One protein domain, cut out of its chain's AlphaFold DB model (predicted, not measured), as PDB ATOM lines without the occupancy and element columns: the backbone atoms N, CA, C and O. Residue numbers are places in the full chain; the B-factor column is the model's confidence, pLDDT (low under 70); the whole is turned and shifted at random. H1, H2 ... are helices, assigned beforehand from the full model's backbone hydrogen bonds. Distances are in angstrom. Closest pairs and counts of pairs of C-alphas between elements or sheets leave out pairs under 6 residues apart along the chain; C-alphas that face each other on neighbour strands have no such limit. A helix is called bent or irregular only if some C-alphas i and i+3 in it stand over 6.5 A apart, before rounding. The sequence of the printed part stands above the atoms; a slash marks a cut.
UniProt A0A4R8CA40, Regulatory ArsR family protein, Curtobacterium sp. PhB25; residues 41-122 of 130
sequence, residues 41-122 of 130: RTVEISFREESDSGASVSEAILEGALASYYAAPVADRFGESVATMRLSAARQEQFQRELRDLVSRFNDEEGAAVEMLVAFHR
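Overview. This is residues 41 to 122 of the 130 residues of the protein "Regulatory ArsR family protein" of Curtobacterium sp. PhB25 (UniProt A0A4R8CA40). Two long helices, H2 and H3, stand on two sides of a loosely built frame without touching, and the last stretch, residues 115 to 122, threads through the space between them. The short helix H1 sits on one side of that stretch, and residues 77 to 85 of the long link from H2 to H3 pass on its other side. The printed part has 82 residues with three named helices in the order H1, H2, H3 and no named strand; its class is all helix, with 41 residues in the named helices. It is only just loose, close to compact, with a radius of gyration of the C-alphas of 14.3 A and spans of 37 by 28 by 26 A.

Arrangement. H1, residues 42 to 46, and H2, residues 54 to 71, are close but not clearly touching: one pair of C-alphas lies within 8 A, that of Ser 46 and Ser 58, the closest, 7.7 A apart. Their centres are 13.1 A apart. H1 and H3, residues 89 to 106, are near each other, with 5 pairs of C-alphas within 10 A but no pair within 8 A. H2 and H3 are apart, though they follow each other in the chain. In H1 and H2 every O i to N i+4 pair is within hydrogen-bond range; in H3 13 of 14 are.

Along the chain. H1 begins at C-alpha 42, at (150.589, 249.274, 152.136), and has 5 residues. H2 has 18 residues and is 26.1 A long, from C-alpha 54 at (155.020, 236.522, 154.517) to C-alpha 71 at (154.281, 257.262, 170.380). H3, also of 18 residues, is 26.7 A long and ends at C-alpha 106, at (138.436, 257.091, 151.996). No helix is bent or irregular. Residues 107 to 122 follow with no named element, and their C-alphas lie 3 to 20 A from the mean of the C-alphas; C-alpha 117 is at (145.941, 248.992, 162.111).

Size, cuts and confidence. The two C-alphas farthest apart are those of Asp 52 and Ala 75, at 39.6 A. The link from H1 to H2 is short, with 7 residues, and the link from H2 to H3 is long, with 17. The C-alphas of that long link, residues 72 to 88, lie 13 to 21 A from the mean of the C-alphas. Residues 48 to 53, 70 to 76 and 108 to 114 stand free; of these, 70 and 71 belong to H2. The printed part has no cut. Its mean pLDDT is 72.2, and 28 residues are under 70: residues 41 to 59, 78 to 82, 108, and 120 to 122. The mean pLDDT is 52 for H1 and 85 for H3.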
ATOM      1  N   ARG A  41     149.163 252.478 149.727       62.50
ATOM      2  CA  ARG A  41     149.197 251.150 149.073       62.50
ATOM      3  C   ARG A  41     149.705 250.004 149.950       62.50
ATOM      4  O   ARG A  41     149.527 248.842 149.596       62.50
ATOM      5  N   THR A  42     150.270 250.292 151.121       58.62
ATOM      6  CA  THR A  42     150.589 249.274 152.136       58.62
ATOM      7  C   THR A  42     149.353 248.448 152.523       58.62
ATOM      8  O   THR A  42     149.478 247.262 152.815       58.62
ATOM      9  N   VAL A  43     148.158 249.048 152.443       49.03
ATOM     10  CA  VAL A  43     146.864 248.389 152.677       49.03
ATOM     11  C   VAL A  43     146.573 247.306 151.628       49.03
ATOM     12  O   VAL A  43     146.003 246.274 151.958       49.03
ATOM     13  N   GLU A  44     146.994 247.474 150.372       52.62
ATOM     14  CA  GLU A  44     146.782 246.457 149.328       52.62
ATOM     15  C   GLU A  44     147.692 245.232 149.508       52.62
ATOM     16  O   GLU A  44     147.317 244.116 149.140       52.62
ATOM     17  N   ILE A  45     148.872 245.423 150.107       49.00
ATOM     18  CA  ILE A  45     149.877 244.369 150.301       49.00
ATOM     19  C   ILE A  45     149.498 243.416 151.448       49.00
ATOM     20  O   ILE A  45     149.844 242.238 151.388       49.00
ATOM     21  N   SER A  46     148.744 243.868 152.454       52.66
ATOM     22  CA  SER A  46     148.415 243.070 153.648       52.66
ATOM     23  C   SER A  46     147.215 242.125 153.491       52.66
ATOM     24  O   SER A  46     147.085 241.187 154.274       52.66
ATOM     25  N   PHE A  47     146.359 242.305 152.478       48.75
ATOM     26  CA  PHE A  47     145.187 241.437 152.260       48.75
ATOM     27  C   PHE A  47     145.338 240.420 151.122       48.75
ATOM     28  O   PHE A  47     144.353 239.784 150.727       48.75
ATOM     29  N   ARG A  48     146.529 240.301 150.529       43.72
ATOM     30  CA  ARG A  48     146.819 239.257 149.546       43.72
ATOM     31  C   ARG A  48     147.324 238.038 150.311       43.72
ATOM     32  O   ARG A  48     148.469 238.013 150.751       43.72
ATOM     33  N   GLU A  49     146.435 237.069 150.517       48.44
ATOM     34  CA  GLU A  49     146.813 235.753 151.027       48.44
ATOM     35  C   GLU A  49     147.895 235.136 150.129       48.44
ATOM     36  O   GLU A  49     147.840 235.222 148.903       48.44
ATOM     37  N   GLU A  50     148.868 234.526 150.801       48.62
ATOM     38  CA  GLU A  50     149.904 233.644 150.268       48.62
ATOM     39  C   GLU A  50     151.020 234.307 149.451       48.62
ATOM     40  O   GLU A  50     151.065 234.372 148.223       48.62
ATOM     41  N   SER A  51     152.055 234.702 150.182       41.69
ATOM     42  CA  SER A  51     153.420 234.465 149.728       41.69
ATOM     43  C   SER A  51     154.121 233.698 150.841       41.69
ATOM     44  O   SER A  51     154.101 234.136 151.989       41.69
ATOM     45  N   ASP A  52     154.735 232.564 150.500       47.41
ATOM     46  CA  ASP A  52     155.427 231.597 151.381       47.41
ATOM     47  C   ASP A  52     156.600 232.210 152.199       47.41
ATOM     48  O   ASP A  52     157.334 231.532 152.910       47.41
ATOM     49  N   SER A  53     156.779 233.533 152.109       49.38
ATOM     50  CA  SER A  53     157.760 234.372 152.799       49.38
ATOM     51  C   SER A  53     157.128 235.459 153.699       49.38
ATOM     52  O   SER A  53     157.823 236.384 154.117       49.38
ATOM     53  N   GLY A  54     155.815 235.409 153.964       48.59
ATOM     54  CA  GLY A  54     155.020 236.522 154.517       48.59
ATOM     55  C   GLY A  54     155.125 236.803 156.024       48.59
ATOM     56  O   GLY A  54     154.647 237.845 156.473       48.59
ATOM     57  N   ALA A  55     155.750 235.928 156.816       50.09
ATOM     58  CA  ALA A  55     155.770 236.078 158.276       50.09
ATOM     59  C   ALA A  55     156.638 237.258 158.762       50.09
ATOM     60  O   ALA A  55     156.209 238.010 159.631       50.09
ATOM     61  N   SER A  56     157.815 237.484 158.165       51.00
ATOM     62  CA  SER A  56     158.770 238.501 158.648       51.00
ATOM     63  C   SER A  56     158.387 239.937 158.278       51.00
ATOM     64  O   SER A  56     158.593 240.862 159.060       51.00
ATOM     65  N   VAL A  57     157.806 240.136 157.092       54.66
ATOM     66  CA  VAL A  57     157.328 241.456 156.649       54.66
ATOM     67  C   VAL A  57     156.098 241.874 157.456       54.66
ATOM     68  O   VAL A  57     155.984 243.036 157.834       54.66
ATOM     69  N   SER A  58     155.214 240.926 157.778       65.44
ATOM     70  CA  SER A  58     154.012 241.193 158.575       65.44
ATOM     71  C   SER A  58     154.345 241.577 160.019       65.44
ATOM     72  O   SER A  58     153.737 242.501 160.553       65.44
ATOM     73  N   GLU A  59     155.329 240.913 160.636       68.12
ATOM     74  CA  GLU A  59     155.766 241.211 162.006       68.12
ATOM     75  C   GLU A  59     156.397 242.605 162.113       68.12
ATOM     76  O   GLU A  59     155.957 243.409 162.928       68.12
ATOM     77  N   ALA A  60     157.332 242.951 161.222       71.56
ATOM     78  CA  ALA A  60     157.963 244.273 161.226       71.56
ATOM     79  C   ALA A  60     156.965 245.420 160.964       71.56
ATOM     80  O   ALA A  60     157.086 246.500 161.545       71.56
ATOM     81  N   ILE A  61     155.966 245.196 160.099       71.06
ATOM     82  CA  ILE A  61     154.883 246.164 159.862       71.06
ATOM     83  C   ILE A  61     154.024 246.324 161.120       71.06
ATOM     84  O   ILE A  61     153.723 247.454 161.508       71.06
ATOM     85  N   LEU A  62     153.651 245.217 161.770       76.12
ATOM     86  CA  LEU A  62     152.857 245.241 162.998       76.12
ATOM     87  C   LEU A  62     153.598 245.956 164.135       76.12
ATOM     88  O   LEU A  62     153.023 246.827 164.784       76.12
ATOM     89  N   GLU A  63     154.872 245.630 164.351       80.56
ATOM     90  CA  GLU A  63     155.717 246.293 165.347       80.56
ATOM     91  C   GLU A  63     155.840 247.796 165.077       80.56
ATOM     92  O   GLU A  63     155.697 248.601 165.997       80.56
ATOM     93  N   GLY A  64     156.053 248.187 163.815       77.56
ATOM     94  CA  GLY A  64     156.126 249.590 163.410       77.56
ATOM     95  C   GLY A  64     154.830 250.356 163.681       77.56
ATOM     96  O   GLY A  64     154.873 251.447 164.251       77.56
ATOM     97  N   ALA A  65     153.682 249.766 163.338       78.38
ATOM     98  CA  ALA A  65     152.370 250.365 163.581       78.38
ATOM     99  C   ALA A  65     152.064 250.488 165.084       78.38
ATOM    100  O   ALA A  65     151.599 251.531 165.544       78.38
ATOM    101  N   LEU A  66     152.385 249.463 165.884       84.44
ATOM    102  CA  LEU A  66     152.233 249.524 167.342       84.44
ATOM    103  C   LEU A  66     153.150 250.586 167.960       84.44
ATOM    104  O   LEU A  66     152.714 251.339 168.830       84.44
ATOM    105  N   ALA A  67     154.397 250.697 167.495       82.94
ATOM    106  CA  ALA A  67     155.317 251.740 167.944       82.94
ATOM    107  C   ALA A  67     154.808 253.151 167.593       82.94
ATOM    108  O   ALA A  67     154.863 254.034 168.451       82.94
ATOM    109  N   SER A  68     154.276 253.353 166.379       80.25
ATOM    110  CA  SER A  68     153.629 254.607 165.951       80.25
ATOM    111  C   SER A  68     152.467 254.971 166.879       80.25
ATOM    112  O   SER A  68     152.449 256.046 167.486       80.25
ATOM    113  N   TYR A  69     151.556 254.021 167.098       81.38
ATOM    114  CA  TYR A  69     150.401 254.188 167.974       81.38
ATOM    115  C   TYR A  69     150.797 254.509 169.430       81.38
ATOM    116  O   TYR A  69     150.240 255.424 170.041       81.38
ATOM    117  N   TYR A  70     151.804 253.829 169.992       84.19
ATOM    118  CA  TYR A  70     152.273 254.115 171.353       84.19
ATOM    119  C   TYR A  70     153.031 255.442 171.483       84.19
ATOM    120  O   TYR A  70     153.053 256.004 172.582       84.19
ATOM    121  N   ALA A  71     153.617 255.961 170.402       83.62
ATOM    122  CA  ALA A  71     154.281 257.262 170.380       83.62
ATOM    123  C   ALA A  71     153.299 258.443 170.254       83.62
ATOM    124  O   ALA A  71     153.630 259.553 170.678       83.62
ATOM    125  N   ALA A  72     152.100 258.222 169.707       80.50
ATOM    126  CA  ALA A  72     151.087 259.263 169.543       80.50
ATOM    127  C   ALA A  72     150.573 259.801 170.900       80.50
ATOM    128  O   ALA A  72     150.403 259.011 171.840       80.50
ATOM    129  N   PRO A  73     150.275 261.110 171.035       86.19
ATOM    130  CA  PRO A  73     149.637 261.657 172.233       86.19
ATOM    131  C   PRO A  73     148.299 260.975 172.530       86.19
ATOM    132  O   PRO A  73     147.537 260.681 171.619       86.19
ATOM    133  N   VAL A  74     147.970 260.763 173.809       81.62
ATOM    134  CA  VAL A  74     146.711 260.094 174.209       81.62
ATOM    135  C   VAL A  74     145.472 260.813 173.665       81.62
ATOM    136  O   VAL A  74     144.513 260.158 173.283       81.62
ATOM    137  N   ALA A  75     145.499 262.147 173.582       83.25
ATOM    138  CA  ALA A  75     144.400 262.935 173.021       83.25
ATOM    139  C   ALA A  75     144.156 262.672 171.522       83.25
ATOM    140  O   ALA A  75     143.047 262.896 171.045       83.25
ATOM    141  N   ASP A  76     145.166 262.165 170.813       79.12
ATOM    142  CA  ASP A  76     145.115 261.858 169.382       79.12
ATOM    143  C   ASP A  76     144.820 260.366 169.122       79.12
ATOM    144  O   ASP A  76     144.753 259.938 167.971       79.12
ATOM    145  N   ARG A  77     144.621 259.559 170.179       79.75
ATOM    146  CA  ARG A  77     144.216 258.150 170.079       79.75
ATOM    147  C   ARG A  77     142.701 258.050 170.197       79.75
ATOM    148  O   ARG A  77     142.133 258.210 171.273       79.75
ATOM    149  N   PHE A  78     142.035 257.763 169.088       68.56
ATOM    150  CA  PHE A  78     140.590 257.559 169.047       68.56
ATOM    151  C   PHE A  78     140.282 256.250 168.309       68.56
ATOM    152  O   PHE A  78     140.690 256.074 167.167       68.56
ATOM    153  N   GLY A  79     139.572 255.317 168.961       62.75
ATOM    154  CA  GLY A  79     139.084 254.089 168.307       62.75
ATOM    155  C   GLY A  79     139.686 252.757 168.770       62.75
ATOM    156  O   GLY A  79     139.687 251.795 168.008       62.75
ATOM    157  N   GLU A  80     140.169 252.654 170.008       68.00
ATOM    158  CA  GLU A  80     140.615 251.371 170.568       68.00
ATOM    159  C   GLU A  80     139.417 250.437 170.771       68.00
ATOM    160  O   GLU A  80     138.542 250.677 171.605       68.00
ATOM    161  N   SER A  81     139.327 249.376 169.976       64.25
ATOM    162  CA  SER A  81     138.245 248.399 170.080       64.25
ATOM    163  C   SER A  81     138.745 247.014 169.700       64.25
ATOM    164  O   SER A  81     139.307 246.813 168.628       64.25
ATOM    165  N   VAL A  82     138.520 246.050 170.591       67.25
ATOM    166  CA  VAL A  82     138.806 244.635 170.352       67.25
ATOM    167  C   VAL A  82     137.475 243.907 170.247       67.25
ATOM    168  O   VAL A  82     136.667 243.941 171.173       67.25
ATOM    169  N   ALA A  83     137.246 243.252 169.112       70.44
ATOM    170  CA  ALA A  83     136.046 242.469 168.860       70.44
ATOM    171  C   ALA A  83     136.421 241.036 168.479       70.44
ATOM    172  O   ALA A  83     137.213 240.811 167.565       70.44
ATOM    173  N   THR A  84     135.800 240.065 169.144       73.81
ATOM    174  CA  THR A  84     135.913 238.647 168.790       73.81
ATOM    175  C   THR A  84     134.642 238.219 168.074       73.81
ATOM    176  O   THR A  84     133.553 238.279 168.642       73.81
ATOM    177  N   MET A  85     134.773 237.761 166.830       77.75
ATOM    178  CA  MET A  85     133.644 237.304 166.017       77.75
ATOM    179  C   MET A  85     133.746 235.809 165.728       77.75
ATOM    180  O   MET A  85     134.825 235.290 165.448       77.75
ATOM    181  N   ARG A  86     132.604 235.112 165.738       82.56
ATOM    182  CA  ARG A  86     132.498 233.736 165.233       82.56
ATOM    183  C   ARG A  86     131.941 233.778 163.815       82.56
ATOM    184  O   ARG A  86     130.743 233.971 163.633       82.56
ATOM    185  N   LEU A  87     132.812 233.615 162.826       83.44
ATOM    186  CA  LEU A  87     132.455 233.639 161.408       83.44
ATOM    187  C   LEU A  87     132.785 232.294 160.755       83.44
ATOM    188  O   LEU A  87     133.766 231.645 161.111       83.44
ATOM    189  N   SER A  88     131.970 231.882 159.783       88.81
ATOM    190  CA  SER A  88     132.379 230.844 158.832       88.81
ATOM    191  C   SER A  88     133.458 231.391 157.893       88.81
ATOM    192  O   SER A  88     133.564 232.606 157.734       88.81
ATOM    193  N   ALA A  89     134.205 230.516 157.209       83.25
ATOM    194  CA  ALA A  89     135.217 230.934 156.231       83.25
ATOM    195  C   ALA A  89     134.639 231.892 155.168       83.25
ATOM    196  O   ALA A  89     135.147 232.993 154.981       83.25
ATOM    197  N   ALA A  90     133.483 231.547 154.587       85.56
ATOM    198  CA  ALA A  90     132.809 232.397 153.604       85.56
ATOM    199  C   ALA A  90     132.424 233.784 154.159       85.56
ATOM    200  O   ALA A  90     132.496 234.785 153.445       85.56
ATOM    201  N   ARG A  91     132.023 233.868 155.437       89.62
ATOM    202  CA  ARG A  91     131.709 235.152 156.085       89.62
ATOM    203  C   ARG A  91     132.955 235.934 156.476       89.62
ATOM    204  O   ARG A  91     132.917 237.157 156.408       89.62
ATOM    205  N   GLN A  92     134.039 235.259 156.845       83.25
ATOM    206  CA  GLN A  92     135.328 235.892 157.101       83.25
ATOM    207  C   GLN A  92     135.861 236.569 155.834       83.25
ATOM    208  O   GLN A  92     136.194 237.751 155.876       83.25
ATOM    209  N   GLU A  93     135.872 235.866 154.700       83.44
ATOM    210  CA  GLU A  93     136.303 236.443 153.423       83.44
ATOM    211  C   GLU A  93     135.419 237.620 152.998       83.44
ATOM    212  O   GLU A  93     135.914 238.642 152.522       83.44
ATOM    213  N   GLN A  94     134.099 237.499 153.173       87.12
ATOM    214  CA  GLN A  94     133.180 238.598 152.893       87.12
ATOM    215  C   GLN A  94     133.487 239.822 153.759       87.12
ATOM    216  O   GLN A  94     133.587 240.921 153.223       87.12
ATOM    217  N   PHE A  95     133.675 239.633 155.065       86.75
ATOM    218  CA  PHE A  95     134.009 240.717 155.984       86.75
ATOM    219  C   PHE A  95     135.313 241.420 155.586       86.75
ATOM    220  O   PHE A  95     135.371 242.645 155.550       86.75
ATOM    221  N   GLN A  96     136.348 240.653 155.232       82.69
ATOM    222  CA  GLN A  96     137.627 241.205 154.779       82.69
ATOM    223  C   GLN A  96     137.486 242.023 153.488       82.69
ATOM    224  O   GLN A  96     138.105 243.081 153.369       82.69
ATOM    225  N   ARG A  97     136.670 241.561 152.530       84.62
ATOM    226  CA  ARG A  97     136.380 242.319 151.301       84.62
ATOM    227  C   ARG A  97     135.633 243.614 151.600       84.62
ATOM    228  O   ARG A  97     136.082 244.672 151.180       84.62
ATOM    229  N   GLU A  98     134.556 243.551 152.377       90.31
ATOM    230  CA  GLU A  98     133.757 244.734 152.721       90.31
ATOM    231  C   GLU A  98     134.566 245.776 153.505       90.31
ATOM    232  O   GLU A  98     134.437 246.974 153.252       90.31
ATOM    233  N   LEU A  99     135.439 245.338 154.418       85.56
ATOM    234  CA  LEU A  99     136.337 246.234 155.141       85.56
ATOM    235  C   LEU A  99     137.341 246.907 154.199       85.56
ATOM    236  O   LEU A  99     137.567 248.110 154.308       85.56
ATOM    237  N   ARG A 100     137.918 246.157 153.253       79.62
ATOM    238  CA  ARG A 100     138.823 246.715 152.240       79.62
ATOM    239  C   ARG A 100     138.114 247.761 151.386       79.62
ATOM    240  O   ARG A 100     138.642 248.856 151.216       79.62
ATOM    241  N   ASP A 101     136.920 247.445 150.898       85.06
ATOM    242  CA  ASP A 101     136.123 248.360 150.081       85.06
ATOM    243  C   ASP A 101     135.738 249.614 150.877       85.06
ATOM    244  O   ASP A 101     135.753 250.727 150.354       85.06
ATOM    245  N   LEU A 102     135.437 249.466 152.172       86.31
ATOM    246  CA  LEU A 102     135.203 250.592 153.071       86.31
ATOM    247  C   LEU A 102     136.436 251.493 153.177       86.31
ATOM    248  O   LEU A 102     136.292 252.693 152.978       86.31
ATOM    249  N   VAL A 103     137.617 250.937 153.453       82.69
ATOM    250  CA  VAL A 103     138.866 251.710 153.580       82.69
ATOM    251  C   VAL A 103     139.235 252.387 152.265       82.69
ATOM    252  O   VAL A 103     139.554 253.574 152.253       82.69
ATOM    253  N   SER A 104     139.144 251.661 151.150       80.12
ATOM    254  CA  SER A 104     139.498 252.182 149.828       80.12
ATOM    255  C   SER A 104     138.676 253.409 149.442       80.12
ATOM    256  O   SER A 104     139.208 254.277 148.758       80.12
ATOM    257  N   ARG A 105     137.417 253.519 149.890       85.06
ATOM    258  CA  ARG A 105     136.583 254.702 149.625       85.06
ATOM    259  C   ARG A 105     137.147 255.997 150.203       85.06
ATOM    260  O   ARG A 105     136.892 257.043 149.628       85.06
ATOM    261  N   PHE A 106     137.895 255.920 151.301       82.62
ATOM    262  CA  PHE A 106     138.436 257.091 151.996       82.62
ATOM    263  C   PHE A 106     139.919 257.343 151.701       82.62
ATOM    264  O   PHE A 106     140.450 258.379 152.086       82.62
ATOM    265  N   ASN A 107     140.609 256.413 151.032       72.00
ATOM    266  CA  ASN A 107     142.064 256.479 150.857       72.00
ATOM    267  C   ASN A 107     142.530 257.649 149.966       72.00
ATOM    268  O   ASN A 107     143.668 258.095 150.095       72.00
ATOM    269  N   ASP A 108     141.651 258.164 149.102       69.81
ATOM    270  CA  ASP A 108     141.963 259.247 148.159       69.81
ATOM    271  C   ASP A 108     141.443 260.625 148.617       69.81
ATOM    272  O   ASP A 108     141.558 261.609 147.885       69.81
ATOM    273  N   GLU A 109     140.863 260.723 149.817       77.38
ATOM    274  CA  GLU A 109     140.321 261.985 150.326       77.38
ATOM    275  C   GLU A 109     141.425 262.923 150.852       77.38
ATOM    276  O   GLU A 109     142.410 262.508 151.472       77.38
ATOM    277  N   GLU A 110     141.270 264.230 150.618       73.50
ATOM    278  CA  GLU A 110     142.168 265.238 151.184       73.50
ATOM    279  C   GLU A 110     141.875 265.443 152.678       73.50
ATOM    280  O   GLU A 110     140.757 265.771 153.070       73.50
ATOM    281  N   GLY A 111     142.894 265.296 153.529       77.69
ATOM    282  CA  GLY A 111     142.733 265.458 154.970       77.69
ATOM    283  C   GLY A 111     143.994 265.161 155.772       77.69
ATOM    284  O   GLY A 111     145.075 264.922 155.223       77.69
ATOM    285  N   ALA A 112     143.852 265.199 157.099       73.94
ATOM    286  CA  ALA A 112     144.898 264.735 158.002       73.94
ATOM    287  C   ALA A 112     145.128 263.231 157.798       73.94
ATOM    288  O   ALA A 112     144.177 262.469 157.641       73.94
ATOM    289  N   ALA A 113     146.392 262.806 157.804       73.06
ATOM    290  CA  ALA A 113     146.725 261.392 157.703       73.06
ATOM    291  C   ALA A 113     146.216 260.652 158.949       73.06
ATOM    292  O   ALA A 113     146.586 261.004 160.069       73.06
ATOM    293  N   VAL A 114     145.387 259.631 158.735       70.44
ATOM    294  CA  VAL A 114     144.900 258.727 159.781       70.44
ATOM    295  C   VAL A 114     145.525 257.359 159.547       70.44
ATOM    296  O   VAL A 114     145.411 256.795 158.460       70.44
ATOM    297  N   GLU A 115     146.200 256.831 160.562       71.75
ATOM    298  CA  GLU A 115     146.737 255.473 160.543       71.75
ATOM    299  C   GLU A 115     145.713 254.511 161.161       71.75
ATOM    300  O   GLU A 115     145.213 254.749 162.259       71.75
ATOM    301  N   MET A 116     145.401 253.419 160.458       73.81
ATOM    302  CA  MET A 116     144.533 252.353 160.957       73.81
ATOM    303  C   MET A 116     145.260 251.011 160.871       73.81
ATOM    304  O   MET A 116     145.618 250.557 159.784       73.81
ATOM    305  N   LEU A 117     145.423 250.352 162.017       73.00
ATOM    306  CA  LEU A 117     145.941 248.992 162.111       73.00
ATOM    307  C   LEU A 117     144.780 248.017 162.345       73.00
ATOM    308  O   LEU A 117     144.070 248.120 163.342       73.00
ATOM    309  N   VAL A 118     144.619 247.038 161.453       71.56
ATOM    310  CA  VAL A 118     143.672 245.927 161.626       71.56
ATOM    311  C   VAL A 118     144.426 244.614 161.472       71.56
ATOM    312  O   VAL A 118     145.017 244.357 160.426       71.56
ATOM    313  N   ALA A 119     144.387 243.773 162.504       70.19
ATOM    314  CA  ALA A 119     145.018 242.458 162.501       70.19
ATOM    315  C   ALA A 119     143.974 241.361 162.744       70.19
ATOM    316  O   ALA A 119     143.237 241.385 163.730       70.19
ATOM    317  N   PHE A 120     143.929 240.375 161.848       69.06
ATOM    318  CA  PHE A 120     143.090 239.188 161.989       69.06
ATOM    319  C   PHE A 120     143.918 238.042 162.559       69.06
ATOM    320  O   PHE A 120     144.977 237.718 162.033       69.06
ATOM    321  N   HIS A 121     143.415 237.390 163.600       66.94
ATOM    322  CA  HIS A 121     143.991 236.156 164.122       66.94
ATOM    323  C   HIS A 121     142.867 235.165 164.426       66.94
ATOM    324  O   HIS A 121     141.723 235.554 164.671       66.94
ATOM    325  N   ARG A 122     143.176 233.866 164.407       68.12
ATOM    326  CA  ARG A 122     142.248 232.872 164.951       68.12
ATOM    327  C   ARG A 122     142.258 233.006 166.467       68.12
ATOM    328  O   ARG A 122     143.329 232.999 167.066       68.12
TER     329      ARG A 122